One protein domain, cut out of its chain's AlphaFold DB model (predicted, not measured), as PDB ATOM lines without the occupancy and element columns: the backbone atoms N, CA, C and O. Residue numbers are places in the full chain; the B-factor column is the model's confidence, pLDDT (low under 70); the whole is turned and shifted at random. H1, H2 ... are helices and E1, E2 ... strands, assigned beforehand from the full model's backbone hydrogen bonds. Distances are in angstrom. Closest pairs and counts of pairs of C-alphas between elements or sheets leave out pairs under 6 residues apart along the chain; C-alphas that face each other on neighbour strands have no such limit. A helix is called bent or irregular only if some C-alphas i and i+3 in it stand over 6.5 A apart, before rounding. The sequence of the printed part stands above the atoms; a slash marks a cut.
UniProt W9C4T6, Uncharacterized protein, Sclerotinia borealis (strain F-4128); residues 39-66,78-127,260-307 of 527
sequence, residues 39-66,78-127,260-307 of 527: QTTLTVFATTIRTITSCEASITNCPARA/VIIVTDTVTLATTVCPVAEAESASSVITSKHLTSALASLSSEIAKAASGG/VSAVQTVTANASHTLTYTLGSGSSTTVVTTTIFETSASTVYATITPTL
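AT A GLANCE: This is residues 39 to 66, 78 to 127 and 260 to 307 of the 527 residues of an uncharacterized protein of Sclerotinia borealis (strain F-4128) (UniProt W9C4T6). A long, narrow, twisted sheet of four antiparallel strands has one long helix, H1, running over one of its faces, while the other face has no named helix. The hairpin of E3 and E4 reaches beyond the other strands at one end, and its tip, residues 279 to 284, sticks out. The printed part has 126 residues, with E1, E2, H1, E3 and E4 along the chain, sheet order E2, E1, E4, E3, and the class mixed, helices and strands. It is only just loose, close to extended, with a radius of gyration of the C-alphas of 20.5 A, and only just a rod, spanning 75 by 32 by 17 A.

IN THESE COORDINATES: E4, residues 285 to 305, is 62.9 A long and ends at C-alpha 305 (4.560, 28.468, 28.872). E3, residues 260 to 278, measures 53.2 A. E1, residues 39 to 52, begins at C-alpha 39 (0.806, 32.317, 23.752) and measures 41.4 A; E2, residues 79 to 93, measures 40.9 A and bends by 53 degrees at residue 90. H1, residues 94 to 125, measures 47.0 A and is irregular: C-alphas 95 and 98 are 7.1 A apart.

HOW THE PARTS SIT: Inner strands E1 and E4 are antiparallel at 161 degrees, with N 49 and O 296 at 2.8 A. Edge strand E2 is antiparallel to E1, with N 48 and O 83 at 2.8 A. Edge strand E3 is antiparallel to E4, with N 270 and O 293 at 2.8 A. E2 and E3 are apart. H1 is on the sheet, two layers, a helix on one face; its closest C-alphas to E1 are Val 94 and Thr 40, 5.7 A. In H1, 26 of 28 O i to N i+4 pairs are within hydrogen-bond range.

THE WHOLE: The farthest C-alphas, Ser 282 and Leu 307, are 76.5 A apart. Residues 67 to 77 and 128 to 259 are not printed, with C-alpha gaps of 11.0 A and 44.6 A. Of the links printed whole, E2 to H1 is tight and E3 to E4 short. Mean pLDDT of the printed part is 75.1; residues under 70 include 120 to 127 and 292 to 307.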
ATOM      1  N   GLN A  39       2.009  33.098  23.523       82.88
ATOM      2  CA  GLN A  39       0.806  32.317  23.752       82.88
ATOM      3  C   GLN A  39       1.097  31.245  24.806       82.88
ATOM      4  O   GLN A  39       2.115  30.555  24.755       82.88
ATOM      5  N   THR A  40       0.201  31.096  25.777       86.44
ATOM      6  CA  THR A  40       0.291  30.036  26.785       86.44
ATOM      7  C   THR A  40      -0.816  29.030  26.573       86.44
ATOM      8  O   THR A  40      -1.957  29.406  26.306       86.44
ATOM      9  N   THR A  41      -0.476  27.752  26.711       89.38
ATOM     10  CA  THR A  41      -1.465  26.678  26.707       89.38
ATOM     11  C   THR A  41      -1.827  26.382  28.156       89.38
ATOM     12  O   THR A  41      -1.008  25.858  28.916       89.38
ATOM     13  N   LEU A  42      -3.044  26.753  28.547       83.50
ATOM     14  CA  LEU A  42      -3.632  26.405  29.834       83.50
ATOM     15  C   LEU A  42      -4.389  25.084  29.678       83.50
ATOM     16  O   LEU A  42      -5.336  25.010  28.892       83.50
ATOM     17  N   THR A  43      -4.022  24.082  30.476       88.25
ATOM     18  CA  THR A  43      -4.787  22.836  30.598       88.25
ATOM     19  C   THR A  43      -5.302  22.705  32.025       88.25
ATOM     20  O   THR A  43      -4.520  22.707  32.978       88.25
ATOM     21  N   VAL A  44      -6.622  22.596  32.174       85.00
ATOM     22  CA  VAL A  44      -7.286  22.447  33.475       85.00
ATOM     23  C   VAL A  44      -7.692  20.990  33.668       85.00
ATOM     24  O   VAL A  44      -8.487  20.451  32.892       85.00
ATOM     25  N   PHE A  45      -7.172  20.365  34.724       84.12
ATOM     26  CA  PHE A  45      -7.533  19.008  35.130       84.12
ATOM     27  C   PHE A  45      -8.378  19.053  36.406       84.12
ATOM     28  O   PHE A  45      -8.021  19.734  37.371       84.12
ATOM     29  N   ALA A  46      -9.472  18.294  36.430       80.94
ATOM     30  CA  ALA A  46     -10.192  17.983  37.658       80.94
ATOM     31  C   ALA A  46      -9.906  16.542  38.068       80.94
ATOM     32  O   ALA A  46     -10.166  15.607  37.308       80.94
ATOM     33  N   THR A  47      -9.414  16.378  39.291       82.62
ATOM     34  CA  THR A  47      -9.164  15.071  39.890       82.62
ATOM     35  C   THR A  47     -10.204  14.828  40.973       82.62
ATOM     36  O   THR A  47     -10.205  15.506  42.001       82.62
ATOM     37  N   THR A  48     -11.094  13.864  40.745       79.75
ATOM     38  CA  THR A  48     -12.068  13.412  41.743       79.75
ATOM     39  C   THR A  48     -11.510  12.187  42.450       79.75
ATOM     40  O   THR A  48     -11.303  11.145  41.833       79.75
ATOM     41  N   ILE A  49     -11.282  12.304  43.753       79.25
ATOM     42  CA  ILE A  49     -10.849  11.203  44.605       79.25
ATOM     43  C   ILE A  49     -12.082  10.666  45.336       79.25
ATOM     44  O   ILE A  49     -12.713  11.380  46.122       79.25
ATOM     45  N   ARG A  50     -12.429   9.405  45.061       77.44
ATOM     46  CA  ARG A  50     -13.477   8.657  45.761       77.44
ATOM     47  C   ARG A  50     -12.839   7.599  46.649       77.44
ATOM     48  O   ARG A  50     -12.167   6.690  46.161       77.44
ATOM     49  N   THR A  51     -13.093   7.688  47.946       80.38
ATOM     50  CA  THR A  51     -12.591   6.721  48.925       80.38
ATOM     51  C   THR A  51     -13.681   5.704  49.245       80.38
ATOM     52  O   THR A  51     -14.660   6.031  49.912       80.38
ATOM     53  N   ILE A  52     -13.514   4.466  48.781       79.12
ATOM     54  CA  ILE A  52     -14.393   3.338  49.102       79.12
ATOM     55  C   ILE A  52     -13.844   2.670  50.367       79.12
ATOM     56  O   ILE A  52     -12.899   1.880  50.313       79.12
ATOM     57  N   THR A  53     -14.416   3.017  51.518       75.44
ATOM     58  CA  THR A  53     -14.030   2.495  52.842       75.44
ATOM     59  C   THR A  53     -14.591   1.105  53.137       75.44
ATOM     60  O   THR A  53     -13.966   0.343  53.871       75.44
ATOM     61  N   SER A  54     -15.748   0.751  52.573       72.44
ATOM     62  CA  SER A  54     -16.329  -0.592  52.655       72.44
ATOM     63  C   SER A  54     -17.416  -0.798  51.593       72.44
ATOM     64  O   SER A  54     -17.987   0.158  51.070       72.44
ATOM     65  N   CYS A  55     -17.727  -2.062  51.301       74.69
ATOM     66  CA  CYS A  55     -19.050  -2.444  50.810       74.69
ATOM     67  C   CYS A  55     -19.707  -3.362  51.845       74.69
ATOM     68  O   CYS A  55     -19.028  -3.952  52.688       74.69
ATOM     69  N   GLU A  56     -21.022  -3.526  51.746       77.19
ATOM     70  CA  GLU A  56     -21.755  -4.510  52.537       77.19
ATOM     71  C   GLU A  56     -21.223  -5.936  52.284       77.19
ATOM     72  O   GLU A  56     -20.861  -6.286  51.159       77.19
ATOM     73  N   ALA A  57     -21.182  -6.775  53.326       62.88
ATOM     74  CA  ALA A  57     -20.590  -8.120  53.274       62.88
ATOM     75  C   ALA A  57     -21.277  -9.084  52.278       62.88
ATOM     76  O   ALA A  57     -20.710 -10.120  51.924       62.88
ATOM     77  N   SER A  58     -22.483  -8.728  51.826       76.38
ATOM     78  CA  SER A  58     -23.269  -9.375  50.771       76.38
ATOM     79  C   SER A  58     -22.675  -9.196  49.363       76.38
ATOM     80  O   SER A  58     -22.885 -10.045  48.495       76.38
ATOM     81  N   ILE A  59     -21.915  -8.119  49.116       76.81
ATOM     82  CA  ILE A  59     -21.427  -7.756  47.779       76.81
ATOM     83  C   ILE A  59     -20.135  -8.520  47.463       76.81
ATOM     84  O   ILE A  59     -19.021  -8.110  47.797       76.81
ATOM     85  N   THR A  60     -20.289  -9.643  46.764       75.50
ATOM     86  CA  THR A  60     -19.190 -10.543  46.370       75.50
ATOM     87  C   THR A  60     -18.151  -9.889  45.457       75.50
ATOM     88  O   THR A  60     -16.969 -10.187  45.599       75.50
ATOM     89  N   ASN A  61     -18.565  -8.954  44.595       70.00
ATOM     90  CA  ASN A  61     -17.695  -8.171  43.704       70.00
ATOM     91  C   ASN A  61     -17.368  -6.767  44.254       70.00
ATOM     92  O   ASN A  61     -17.228  -5.810  43.494       70.00
ATOM     93  N   CYS A  62     -17.262  -6.615  45.575       71.50
ATOM     94  CA  CYS A  62     -16.781  -5.369  46.170       71.50
ATOM     95  C   CYS A  62     -15.295  -5.148  45.823       71.50
ATOM     96  O   CYS A  62     -14.475  -5.988  46.207       71.50
ATOM     97  N   PRO A  63     -14.902  -4.019  45.194       68.56
ATOM     98  CA  PRO A  63     -13.494  -3.733  44.913       68.56
ATOM     99  C   PRO A  63     -12.626  -3.792  46.175       68.56
ATOM    100  O   PRO A  63     -11.559  -4.399  46.152       68.56
ATOM    101  N   ALA A  64     -13.127  -3.261  47.301       65.44
ATOM    102  CA  ALA A  64     -12.431  -3.246  48.592       65.44
ATOM    103  C   ALA A  64     -12.147  -4.640  49.185       65.44
ATOM    104  O   ALA A  64     -11.389  -4.752  50.141       65.44
ATOM    105  N   ARG A  65     -12.712  -5.718  48.619       65.94
ATOM    106  CA  ARG A  65     -12.438  -7.096  49.056       65.94
ATOM    107  C   ARG A  65     -11.249  -7.735  48.333       65.94
ATOM    108  O   ARG A  65     -10.676  -8.690  48.852       65.94
ATOM    109  N   ALA A  66     -10.864  -7.221  47.162       62.06
ATOM    110  CA  ALA A  66      -9.795  -7.795  46.339       62.06
ATOM    111  C   ALA A  66      -8.391  -7.623  46.954       62.06
ATOM    112  O   ALA A  66      -7.485  -8.391  46.643       62.06
ATOM    113  N   VAL A  78      -9.086   0.334  52.710       75.25
ATOM    114  CA  VAL A  78      -9.492   1.583  52.062       75.25
ATOM    115  C   VAL A  78      -9.018   1.572  50.609       75.25
ATOM    116  O   VAL A  78      -7.814   1.591  50.352       75.25
ATOM    117  N   ILE A  79      -9.950   1.567  49.651       77.44
ATOM    118  CA  ILE A  79      -9.614   1.731  48.232       77.44
ATOM    119  C   ILE A  79      -9.866   3.167  47.806       77.44
ATOM    120  O   ILE A  79     -10.986   3.671  47.864       77.44
ATOM    121  N   ILE A  80      -8.804   3.807  47.328       78.75
ATOM    122  CA  ILE A  80      -8.839   5.144  46.749       78.75
ATOM    123  C   ILE A  80      -8.967   4.988  45.232       78.75
ATOM    124  O   ILE A  80      -8.061   4.474  44.576       78.75
ATOM    125  N   VAL A  81     -10.100   5.416  44.677       81.81
ATOM    126  CA  VAL A  81     -10.324   5.520  43.232       81.81
ATOM    127  C   VAL A  81     -10.106   6.975  42.829       81.81
ATOM    128  O   VAL A  81     -10.832   7.861  43.278       81.81
ATOM    129  N   THR A  82      -9.104   7.215  41.988       85.12
ATOM    130  CA  THR A  82      -8.749   8.552  41.499       85.12
ATOM    131  C   THR A  82      -9.168   8.684  40.038       85.12
ATOM    132  O   THR A  82      -8.507   8.141  39.154       85.12
ATOM    133  N   ASP A  83     -10.251   9.418  39.791       82.19
ATOM    134  CA  ASP A  83     -10.761   9.722  38.453       82.19
ATOM    135  C   ASP A  83     -10.252  11.115  38.022       82.19
ATOM    136  O   ASP A  83     -10.723  12.140  38.523       82.19
ATOM    137  N   THR A  84      -9.290  11.174  37.093       82.50
ATOM    138  CA  THR A  84      -8.757  12.436  36.538       82.50
ATOM    139  C   THR A  84      -9.365  12.725  35.168       82.50
ATOM    140  O   THR A  84      -9.255  11.905  34.257       82.50
ATOM    141  N   VAL A  85      -9.962  13.907  34.992       86.56
ATOM    142  CA  VAL A  85     -10.581  14.341  33.729       86.56
ATOM    143  C   VAL A  85     -10.009  15.689  33.286       86.56
ATOM    144  O   VAL A  85      -9.958  16.647  34.061       86.56
ATOM    145  N   THR A  86      -9.604  15.783  32.019       86.25
ATOM    146  CA  THR A  86      -9.242  17.057  31.381       86.25
ATOM    147  C   THR A  86     -10.515  17.840  31.073       86.25
ATOM    148  O   THR A  86     -11.351  17.373  30.302       86.25
ATOM    149  N   LEU A  87     -10.674  19.021  31.670       83.25
ATOM    150  CA  LEU A  87     -11.888  19.830  31.527       83.25
ATOM    151  C   LEU A  87     -11.850  20.739  30.303       83.25
ATOM    152  O   LEU A  87     -12.832  20.867  29.574       83.25
ATOM    153  N   ALA A  88     -10.715  21.407  30.120       87.00
ATOM    154  CA  ALA A  88     -10.497  22.365  29.056       87.00
ATOM    155  C   ALA A  88      -9.000  22.497  28.776       87.00
ATOM    156  O   ALA A  88      -8.186  22.547  29.701       87.00
ATOM    157  N   THR A  89      -8.679  22.632  27.495       89.38
ATOM    158  CA  THR A  89      -7.383  23.107  27.015       89.38
ATOM    159  C   THR A  89      -7.656  24.367  26.210       89.38
ATOM    160  O   THR A  89      -8.462  24.332  25.280       89.38
ATOM    161  N   THR A  90      -7.033  25.483  26.575       89.19
ATOM    162  CA  THR A  90      -7.211  26.766  25.885       89.19
ATOM    163  C   THR A  90      -5.869  27.447  25.678       89.19
ATOM    164  O   THR A  90      -4.992  27.390  26.539       89.19
ATOM    165  N   VAL A  91      -5.713  28.097  24.528       87.12
ATOM    166  CA  VAL A  91      -4.542  28.918  24.225       87.12
ATOM    167  C   VAL A  91      -4.927  30.374  24.454       87.12
ATOM    168  O   VAL A  91      -5.808  30.902  23.775       87.12
ATOM    169  N   CYS A  92      -4.295  31.007  25.439       82.44
ATOM    170  CA  CYS A  92      -4.576  32.381  25.856       82.44
ATOM    171  C   CYS A  92      -3.266  33.184  25.958       82.44
ATOM    172  O   CYS A  92      -2.214  32.603  26.260       82.44
ATOM    173  N   PRO A  93      -3.297  34.516  25.765       86.12
ATOM    174  CA  PRO A  93      -2.201  35.384  26.188       86.12
ATOM    175  C   PRO A  93      -1.910  35.182  27.683       86.12
ATOM    176  O   PRO A  93      -2.853  35.017  28.459       86.12
ATOM    177  N   VAL A  94      -0.638  35.247  28.108       76.25
ATOM    178  CA  VAL A  94      -0.226  35.051  29.524       76.25
ATOM    179  C   VAL A  94      -1.127  35.823  30.503       76.25
ATOM    180  O   VAL A  94      -1.557  35.283  31.516       76.25
ATOM    181  N   ALA A  95      -1.443  37.081  30.175       79.81
ATOM    182  CA  ALA A  95      -2.223  37.989  31.018       79.81
ATOM    183  C   ALA A  95      -3.710  37.603  31.180       79.81
ATOM    184  O   ALA A  95      -4.363  38.083  32.102       79.81
ATOM    185  N   GLU A  96      -4.253  36.752  30.305       81.44
ATOM    186  CA  GLU A  96      -5.652  36.294  30.346       81.44
ATOM    187  C   GLU A  96      -5.788  34.853  30.872       81.44
ATOM    188  O   GLU A  96      -6.895  34.399  31.167       81.44
ATOM    189  N   ALA A  97      -4.679  34.121  31.031       78.75
ATOM    190  CA  ALA A  97      -4.704  32.720  31.451       78.75
ATOM    191  C   ALA A  97      -5.324  32.523  32.852       78.75
ATOM    192  O   ALA A  97      -6.087  31.577  33.062       78.75
ATOM    193  N   GLU A  98      -5.068  33.425  33.807       79.31
ATOM    194  CA  GLU A  98      -5.651  33.333  35.157       79.31
ATOM    195  C   GLU A  98      -7.163  33.606  35.176       79.31
ATOM    196  O   GLU A  98      -7.918  32.887  35.838       79.31
ATOM    197  N   SER A  99      -7.636  34.603  34.419       83.94
ATOM    198  CA  SER A  99      -9.069  34.916  34.350       83.94
ATOM    199  C   SER A  99      -9.846  33.813  33.622       83.94
ATOM    200  O   SER A  99     -10.919  33.416  34.087       83.94
ATOM    201  N   ALA A 100      -9.272  33.232  32.562       81.56
ATOM    202  CA  ALA A 100      -9.808  32.043  31.903       81.56
ATOM    203  C   ALA A 100      -9.892  30.841  32.865       81.56
ATOM    204  O   ALA A 100     -10.953  30.219  32.975       81.56
ATOM    205  N   SER A 101      -8.821  30.557  33.617       81.88
ATOM    206  CA  SER A 101      -8.774  29.467  34.606       81.88
ATOM    207  C   SER A 101      -9.871  29.592  35.673       81.88
ATOM    208  O   SER A 101     -10.589  28.627  35.955       81.88
ATOM    209  N   SER A 102     -10.073  30.799  36.209       80.50
ATOM    210  CA  SER A 102     -11.109  31.078  37.215       80.50
ATOM    211  C   SER A 102     -12.533  30.862  36.675       80.50
ATOM    212  O   SER A 102     -13.370  30.228  37.327       80.50
ATOM    213  N   VAL A 103     -12.814  31.304  35.442       86.50
ATOM    214  CA  VAL A 103     -14.126  31.110  34.791       86.50
ATOM    215  C   VAL A 103     -14.396  29.635  34.466       86.50
ATOM    216  O   VAL A 103     -15.527  29.173  34.625       86.50
ATOM    217  N   ILE A 104     -13.382  28.881  34.036       85.19
ATOM    218  CA  ILE A 104     -13.506  27.438  33.769       85.19
ATOM    219  C   ILE A 104     -13.767  26.681  35.079       85.19
ATOM    220  O   ILE A 104     -14.723  25.907  35.163       85.19
ATOM    221  N   THR A 105     -12.977  26.953  36.120       81.88
ATOM    222  CA  THR A 105     -13.062  26.262  37.418       81.88
ATOM    223  C   THR A 105     -14.393  26.531  38.127       81.88
ATOM    224  O   THR A 105     -15.040  25.595  38.594       81.88
ATOM    225  N   SER A 106     -14.864  27.782  38.145       79.44
ATOM    226  CA  SER A 106     -16.149  28.157  38.763       79.44
ATOM    227  C   SER A 106     -17.365  27.557  38.042       79.44
ATOM    228  O   SER A 106     -18.279  27.037  38.698       79.44
ATOM    229  N   LYS A 107     -17.370  27.553  36.700       84.69
ATOM    230  CA  LYS A 107     -18.388  26.845  35.904       84.69
ATOM    231  C   LYS A 107     -18.358  25.343  36.170       84.69
ATOM    232  O   LYS A 107     -19.419  24.761  36.399       84.69
ATOM    233  N   HIS A 108     -17.172  24.731  36.180       82.00
ATOM    234  CA  HIS A 108     -17.049  23.301  36.438       82.00
ATOM    235  C   HIS A 108     -17.559  22.937  37.834       82.00
ATOM    236  O   HIS A 108     -18.427  22.074  37.932       82.00
ATOM    237  N   LEU A 109     -17.123  23.634  38.891       79.38
ATOM    238  CA  LEU A 109     -17.607  23.401  40.257       79.38
ATOM    239  C   LEU A 109     -19.130  23.516  40.360       79.38
ATOM    240  O   LEU A 109     -19.769  22.651  40.952       79.38
ATOM    241  N   THR A 110     -19.725  24.527  39.723       81.94
ATOM    242  CA  THR A 110     -21.185  24.699  39.713       81.94
ATOM    243  C   THR A 110     -21.877  23.531  38.998       81.94
ATOM    244  O   THR A 110     -22.864  22.999  39.506       81.94
ATOM    245  N   SER A 111     -21.343  23.075  37.859       79.25
ATOM    246  CA  SER A 111     -21.874  21.913  37.129       79.25
ATOM    247  C   SER A 111     -21.683  20.583  37.871       79.25
ATOM    248  O   SER A 111     -22.589  19.754  37.873       79.25
ATOM    249  N   ALA A 112     -20.555  20.396  38.561       74.25
ATOM    250  CA  ALA A 112     -20.255  19.199  39.338       74.25
ATOM    251  C   ALA A 112     -21.170  19.099  40.566       74.25
ATOM    252  O   ALA A 112     -21.761  18.050  40.805       74.25
ATOM    253  N   LEU A 113     -21.373  20.206  41.292       73.62
ATOM    254  CA  LEU A 113     -22.320  20.285  42.410       73.62
ATOM    255  C   LEU A 113     -23.774  20.077  41.952       73.62
ATOM    256  O   LEU A 113     -24.540  19.384  42.627       73.62
ATOM    257  N   ALA A 114     -24.158  20.612  40.788       76.06
ATOM    258  CA  ALA A 114     -25.461  20.340  40.174       76.06
ATOM    259  C   ALA A 114     -25.628  18.861  39.768       76.06
ATOM    260  O   ALA A 114     -26.690  18.275  39.975       76.06
ATOM    261  N   SER A 115     -24.576  18.227  39.237       74.88
ATOM    262  CA  SER A 115     -24.599  16.807  38.875       74.88
ATOM    263  C   SER A 115     -24.681  15.906  40.110       74.88
ATOM    264  O   SER A 115     -25.513  15.000  40.132       74.88
ATOM    265  N   LEU A 116     -23.882  16.173  41.153       71.31
ATOM    266  CA  LEU A 116     -23.940  15.425  42.415       71.31
ATOM    267  C   LEU A 116     -25.315  15.567  43.071       71.31
ATOM    268  O   LEU A 116     -25.923  14.566  43.429       71.31
ATOM    269  N   SER A 117     -25.842  16.790  43.197       71.88
ATOM    270  CA  SER A 117     -27.175  16.999  43.788       71.88
ATOM    271  C   SER A 117     -28.295  16.319  42.992       71.88
ATOM    272  O   SER A 117     -29.233  15.800  43.598       71.88
ATOM    273  N   SER A 118     -28.176  16.235  41.663       74.50
ATOM    274  CA  SER A 118     -29.107  15.483  40.813       74.50
ATOM    275  C   SER A 118     -29.017  13.967  41.037       74.50
ATOM    276  O   SER A 118     -30.053  13.315  41.189       74.50
ATOM    277  N   GLU A 119     -27.812  13.390  41.141       72.31
ATOM    278  CA  GLU A 119     -27.650  11.969  41.496       72.31
ATOM    279  C   GLU A 119     -28.166  11.665  42.909       72.31
ATOM    280  O   GLU A 119     -28.900  10.694  43.087       72.31
ATOM    281  N   ILE A 120     -27.875  12.523  43.893       65.25
ATOM    282  CA  ILE A 120     -28.374  12.397  45.273       65.25
ATOM    283  C   ILE A 120     -29.912  12.429  45.295       65.25
ATOM    284  O   ILE A 120     -30.537  11.564  45.913       65.25
ATOM    285  N   ALA A 121     -30.540  13.371  44.583       68.50
ATOM    286  CA  ALA A 121     -31.998  13.457  44.478       68.50
ATOM    287  C   ALA A 121     -32.602  12.233  43.765       68.50
ATOM    288  O   ALA A 121     -33.626  11.698  44.199       68.50
ATOM    289  N   LYS A 122     -31.948  11.740  42.706       67.06
ATOM    290  CA  LYS A 122     -32.371  10.540  41.973       67.06
ATOM    291  C   LYS A 122     -32.280   9.287  42.849       67.06
ATOM    292  O   LYS A 122     -33.247   8.529  42.897       67.06
ATOM    293  N   ALA A 123     -31.189   9.113  43.595       58.88
ATOM    294  CA  ALA A 123     -31.013   8.022  44.552       58.88
ATOM    295  C   ALA A 123     -32.066   8.067  45.676       58.88
ATOM    296  O   ALA A 123     -32.674   7.045  45.983       58.88
ATOM    297  N   ALA A 124     -32.348   9.252  46.230       60.31
ATOM    298  CA  ALA A 124     -33.372   9.429  47.264       60.31
ATOM    299  C   ALA A 124     -34.803   9.155  46.756       60.31
ATOM    300  O   ALA A 124     -35.625   8.598  47.481       60.31
ATOM    301  N   SER A 125     -35.108   9.514  45.503       58.66
ATOM    302  CA  SER A 125     -36.442   9.314  44.908       58.66
ATOM    303  C   SER A 125     -36.723   7.882  44.420       58.66
ATOM    304  O   SER A 125     -37.884   7.526  44.228       58.66
ATOM    305  N   GLY A 126     -35.694   7.041  44.257       53.72
ATOM    306  CA  GLY A 126     -35.829   5.651  43.798       53.72
ATOM    307  C   GLY A 126     -36.324   4.650  44.855       53.72
ATOM    308  O   GLY A 126     -36.528   3.484  44.533       53.72
ATOM    309  N   GLY A 127     -36.517   5.075  46.106       45.56
ATOM    310  CA  GLY A 127     -36.847   4.205  47.245       45.56
ATOM    311  C   GLY A 127     -38.304   3.726  47.347       45.56
ATOM    312  O   GLY A 127     -38.741   3.390  48.445       45.56
ATOM    313  N   VAL A 260       2.830  26.173  39.004       47.03
ATOM    314  CA  VAL A 260       1.560  25.548  39.387       47.03
ATOM    315  C   VAL A 260       0.743  26.604  40.125       47.03
ATOM    316  O   VAL A 260       1.138  27.039  41.208       47.03
ATOM    317  N   SER A 261      -0.359  27.055  39.523       58.62
ATOM    318  CA  SER A 261      -1.235  28.049  40.153       58.62
ATOM    319  C   SER A 261      -2.238  27.384  41.108       58.62
ATOM    320  O   SER A 261      -2.299  26.157  41.208       58.62
ATOM    321  N   ALA A 262      -2.965  28.210  41.862       53.06
ATOM    322  CA  ALA A 262      -3.656  27.861  43.104       53.06
ATOM    323  C   ALA A 262      -4.401  26.509  43.085       53.06
ATOM    324  O   ALA A 262      -5.317  26.286  42.294       53.06
ATOM    325  N   VAL A 263      -4.043  25.635  44.031       57.50
ATOM    326  CA  VAL A 263      -4.741  24.369  44.282       57.50
ATOM    327  C   VAL A 263      -6.040  24.661  45.027       57.50
ATOM    328  O   VAL A 263      -6.006  25.154  46.156       57.50
ATOM    329  N   GLN A 264      -7.181  24.329  44.422       66.50
ATOM    330  CA  GLN A 264      -8.478  24.389  45.095       66.50
ATOM    331  C   GLN A 264      -8.994  22.973  45.355       66.50
ATOM    332  O   GLN A 264      -9.317  22.240  44.421       66.50
ATOM    333  N   THR A 265      -9.092  22.612  46.635       63.69
ATOM    334  CA  THR A 265      -9.703  21.360  47.093       63.69
ATOM    335  C   THR A 265     -11.104  21.642  47.620       63.69
ATOM    336  O   THR A 265     -11.279  22.454  48.528       63.69
ATOM    337  N   VAL A 266     -12.099  20.955  47.069       70.50
ATOM    338  CA  VAL A 266     -13.484  20.964  47.544       70.50
ATOM    339  C   VAL A 266     -13.821  19.567  48.048       70.50
ATOM    340  O   VAL A 266     -13.862  18.614  47.273       70.50
ATOM    341  N   THR A 267     -14.072  19.455  49.350       67.31
ATOM    342  CA  THR A 267     -14.521  18.214  49.988       67.31
ATOM    343  C   THR A 267     -16.024  18.291  50.228       67.31
ATOM    344  O   THR A 267     -16.502  19.234  50.859       67.31
ATOM    345  N   ALA A 268     -16.765  17.302  49.736       74.00
ATOM    346  CA  ALA A 268     -18.195  17.151  49.957       74.00
ATOM    347  C   ALA A 268     -18.487  15.762  50.540       74.00
ATOM    348  O   ALA A 268     -18.134  14.738  49.947       74.00
ATOM    349  N   ASN A 269     -19.159  15.746  51.691       71.69
ATOM    350  CA  ASN A 269     -19.570  14.529  52.381       71.69
ATOM    351  C   ASN A 269     -21.068  14.309  52.146       71.69
ATOM    352  O   ASN A 269     -21.873  15.205  52.408       71.69
ATOM    353  N   ALA A 270     -21.437  13.113  51.706       78.31
ATOM    354  CA  ALA A 270     -22.810  12.646  51.583       78.31
ATOM    355  C   ALA A 270     -23.007  11.374  52.421       78.31
ATOM    356  O   ALA A 270     -22.073  10.603  52.655       78.31
ATOM    357  N   SER A 271     -24.236  11.135  52.872       73.62
ATOM    358  CA  SER A 271     -24.632   9.860  53.464       73.62
ATOM    359  C   SER A 271     -25.932   9.370  52.838       73.62
ATOM    360  O   SER A 271     -26.865  10.137  52.597       73.62
ATOM    361  N   HIS A 272     -25.974   8.073  52.553       77.81
ATOM    362  CA  HIS A 272     -27.076   7.395  51.891       77.81
ATOM    363  C   HIS A 272     -27.544   6.238  52.764       77.81
ATOM    364  O   HIS A 272     -26.831   5.253  52.937       77.81
ATOM    365  N   THR A 273     -28.750   6.350  53.306       76.38
ATOM    366  CA  THR A 273     -29.364   5.294  54.115       76.38
ATOM    367  C   THR A 273     -30.277   4.450  53.234       76.38
ATOM    368  O   THR A 273     -31.328   4.925  52.804       76.38
ATOM    369  N   LEU A 274     -29.893   3.199  52.970       79.38
ATOM    370  CA  LEU A 274     -30.752   2.212  52.324       79.38
ATOM    371  C   LEU A 274     -31.422   1.353  53.394       79.38
ATOM    372  O   LEU A 274     -30.758   0.591  54.091       79.38
ATOM    373  N   THR A 275     -32.745   1.448  53.497       80.88
ATOM    374  CA  THR A 275     -33.550   0.578  54.361       80.88
ATOM    375  C   THR A 275     -34.236  -0.478  53.508       80.88
ATOM    376  O   THR A 275     -34.973  -0.138  52.582       80.88
ATOM    377  N   TYR A 276     -34.020  -1.753  53.818       80.62
ATOM    378  CA  TYR A 276     -34.626  -2.879  53.119       80.62
ATOM    379  C   TYR A 276     -35.210  -3.893  54.105       80.62
ATOM    380  O   TYR A 276     -34.598  -4.261  55.106       80.62
ATOM    381  N   THR A 277     -36.425  -4.352  53.817       87.69
ATOM    382  CA  THR A 277     -37.131  -5.334  54.643       87.69
ATOM    383  C   THR A 277     -36.926  -6.723  54.055       87.69
ATOM    384  O   THR A 277     -37.385  -7.008  52.951       87.69
ATOM    385  N   LEU A 278     -36.238  -7.590  54.794       86.00
ATOM    386  CA  LEU A 278     -36.050  -8.998  54.457       86.00
ATOM    387  C   LEU A 278     -37.150  -9.854  55.097       86.00
ATOM    388  O   LEU A 278     -37.569  -9.591  56.221       86.00
ATOM    389  N   GLY A 279     -37.561 -10.924  54.415       84.38
ATOM    390  CA  GLY A 279     -38.550 -11.884  54.918       84.38
ATOM    391  C   GLY A 279     -39.984 -11.621  54.453       84.38
ATOM    392  O   GLY A 279     -40.291 -10.610  53.824       84.38
ATOM    393  N   SER A 280     -40.867 -12.579  54.735       80.81
ATOM    394  CA  SER A 280     -42.276 -12.567  54.332       80.81
ATOM    395  C   SER A 280     -43.162 -13.150  55.439       80.81
ATOM    396  O   SER A 280     -42.751 -14.030  56.194       80.81
ATOM    397  N   GLY A 281     -44.395 -12.647  55.554       84.44
ATOM    398  CA  GLY A 281     -45.303 -13.005  56.648       84.44
ATOM    399  C   GLY A 281     -45.003 -12.234  57.938       84.44
ATOM    400  O   GLY A 281     -44.649 -11.060  57.892       84.44
ATOM    401  N   SER A 282     -45.169 -12.881  59.095       82.00
ATOM    402  CA  SER A 282     -44.952 -12.273  60.421       82.00
ATOM    403  C   SER A 282     -43.479 -12.121  60.819       82.00
ATOM    404  O   SER A 282     -43.190 -11.415  61.782       82.00
ATOM    405  N   SER A 283     -42.554 -12.751  60.088       74.56
ATOM    406  CA  SER A 283     -41.108 -12.609  60.281       74.56
ATOM    407  C   SER A 283     -40.517 -11.709  59.199       74.56
ATOM    408  O   SER A 283     -39.983 -12.188  58.197       74.56
ATOM    409  N   THR A 284     -40.616 -10.399  59.414       91.31
ATOM    410  CA  THR A 284     -39.892  -9.388  58.639       91.31
ATOM    411  C   THR A 284     -38.765  -8.786  59.475       91.31
ATOM    412  O   THR A 284     -38.967  -8.359  60.611       91.31
ATOM    413  N   THR A 285     -37.567  -8.727  58.901       84.31
ATOM    414  CA  THR A 285     -36.394  -8.078  59.493       84.31
ATOM    415  C   THR A 285     -36.085  -6.830  58.683       84.31
ATOM    416  O   THR A 285     -35.764  -6.923  57.500       84.31
ATOM    417  N   VAL A 286     -36.167  -5.656  59.307       87.88
ATOM    418  CA  VAL A 286     -35.729  -4.406  58.679       87.88
ATOM    419  C   VAL A 286     -34.221  -4.281  58.856       87.88
ATOM    420  O   VAL A 286     -33.730  -4.259  59.985       87.88
ATOM    421  N   VAL A 287     -33.495  -4.202  57.746       82.00
ATOM    422  CA  VAL A 287     -32.061  -3.908  57.720       82.00
ATOM    423  C   VAL A 287     -31.875  -2.498  57.175       82.00
ATOM    424  O   VAL A 287     -32.526  -2.103  56.209       82.00
ATOM    425  N   THR A 288     -30.994  -1.733  57.810       83.88
ATOM    426  CA  THR A 288     -30.700  -0.350  57.437       83.88
ATOM    427  C   THR A 288     -29.198  -0.206  57.255       83.88
ATOM    428  O   THR A 288     -28.446  -0.277  58.227       83.88
ATOM    429  N   THR A 289     -28.771   0.008  56.014       78.88
ATOM    430  CA  THR A 289     -27.365   0.153  55.629       78.88
ATOM    431  C   THR A 289     -27.090   1.608  55.272       78.88
ATOM    432  O   THR A 289     -27.588   2.121  54.270       78.88
ATOM    433  N   THR A 290     -26.283   2.284  56.092       75.75
ATOM    434  CA  THR A 290     -25.834   3.658  55.830       75.75
ATOM    435  C   THR A 290     -24.481   3.641  55.132       75.75
ATOM    436  O   THR A 290     -23.474   3.245  55.719       75.75
ATOM    437  N   ILE A 291     -24.455   4.097  53.884       76.06
ATOM    438  CA  ILE A 291     -23.246   4.315  53.091       76.06
ATOM    439  C   ILE A 291     -22.806   5.765  53.301       76.06
ATOM    440  O   ILE A 291     -23.593   6.687  53.089       76.06
ATOM    441  N   PHE A 292     -21.557   5.983  53.701       67.81
ATOM    442  CA  PHE A 292     -20.956   7.316  53.781       67.81
ATOM    443  C   PHE A 292     -20.041   7.516  52.570       67.81
ATOM    444  O   PHE A 292     -19.087   6.759  52.397       67.81
ATOM    445  N   GLU A 293     -20.323   8.521  51.739       69.50
ATOM    446  CA  GLU A 293     -19.472   8.902  50.609       69.50
ATOM    447  C   GLU A 293     -18.783  10.236  50.915       69.50
ATOM    448  O   GLU A 293     -19.410  11.294  50.955       69.50
ATOM    449  N   THR A 294     -17.468  10.186  51.118       69.81
ATOM    450  CA  THR A 294     -16.619  11.380  51.181       69.81
ATOM    451  C   THR A 294     -15.972  11.565  49.816       69.81
ATOM    452  O   THR A 294     -15.109  10.780  49.421       69.81
ATOM    453  N   SER A 295     -16.391  12.604  49.098       61.81
ATOM    454  CA  SER A 295     -15.820  12.986  47.807       61.81
ATOM    455  C   SER A 295     -14.887  14.181  47.988       61.81
ATOM    456  O   SER A 295     -15.274  15.202  48.557       61.81
ATOM    457  N   ALA A 296     -13.648  14.064  47.517       66.19
ATOM    458  CA  ALA A 296     -12.697  15.171  47.486       66.19
ATOM    459  C   ALA A 296     -12.323  15.463  46.031       66.19
ATOM    460  O   ALA A 296     -11.797  14.600  45.330       66.19
ATOM    461  N   SER A 297     -12.616  16.676  45.572       61.81
ATOM    462  CA  SER A 297     -12.257  17.155  44.241       61.81
ATOM    463  C   SER A 297     -11.147  18.185  44.369       61.81
ATOM    464  O   SER A 297     -11.362  19.252  44.946       61.81
ATOM    465  N   THR A 298      -9.966  17.867  43.844       68.50
ATOM    466  CA  THR A 298      -8.849  18.814  43.772       68.50
ATOM    467  C   THR A 298      -8.659  19.232  42.322       68.50
ATOM    468  O   THR A 298      -8.435  18.394  41.443       68.50
ATOM    469  N   VAL A 299      -8.758  20.535  42.068       66.88
ATOM    470  CA  VAL A 299      -8.517  21.121  40.746       66.88
ATOM    471  C   VAL A 299      -7.081  21.628  40.689       66.88
ATOM    472  O   VAL A 299      -6.648  22.385  41.561       66.88
ATOM    473  N   TYR A 300      -6.358  21.217  39.646       64.00
ATOM    474  CA  TYR A 300      -4.998  21.669  39.364       64.00
ATOM    475  C   TYR A 300      -4.983  22.447  38.045       64.00
ATOM    476  O   TYR A 300      -5.376  21.928  36.995       64.00
ATOM    477  N   ALA A 301      -4.507  23.692  38.101       59.84
ATOM    478  CA  ALA A 301      -4.264  24.521  36.928       59.84
ATOM    479  C   ALA A 301      -2.765  24.512  36.594       59.84
ATOM    480  O   ALA A 301      -1.964  25.186  37.251       59.84
ATOM    481  N   THR A 302      -2.388  23.758  35.561       67.56
ATOM    482  CA  THR A 302      -1.011  23.735  35.056       67.56
ATOM    483  C   THR A 302      -0.892  24.712  33.893       67.56
ATOM    484  O   THR A 302      -1.492  24.513  32.835       67.56
ATOM    485  N   ILE A 303      -0.110  25.775  34.089       66.81
ATOM    486  CA  ILE A 303       0.224  26.735  33.035       66.81
ATOM    487  C   ILE A 303       1.545  26.288  32.408       66.81
ATOM    488  O   ILE A 303       2.601  26.404  33.032       66.81
ATOM    489  N   THR A 304       1.494  25.800  31.168       65.12
ATOM    490  CA  THR A 304       2.704  25.464  30.410       65.12
ATOM    491  C   THR A 304       3.054  26.637  29.487       65.12
ATOM    492  O   THR A 304       2.345  26.867  28.499       65.12
ATOM    493  N   PRO A 305       4.131  27.400  29.765       59.47
ATOM    494  CA  PRO A 305       4.560  28.468  28.872       59.47
ATOM    495  C   PRO A 305       5.030  27.863  27.547       59.47
ATOM    496  O   PRO A 305       6.010  27.123  27.500       59.47
ATOM    497  N   THR A 306       4.320  28.164  26.459       54.94
ATOM    498  CA  THR A 306       4.713  27.727  25.116       54.94
ATOM    499  C   THR A 306       5.632  28.796  24.538       54.94
ATOM    500  O   THR A 306       5.186  29.862  24.123       54.94
ATOM    501  N   LEU A 307       6.942  28.556  24.592       52.31
ATOM    502  CA  LEU A 307       7.932  29.550  24.188       52.31
ATOM    503  C   LEU A 307       8.064  29.548  22.658       52.31
ATOM    504  O   LEU A 307       8.815  28.756  22.087       52.31
TER     505      LEU A 307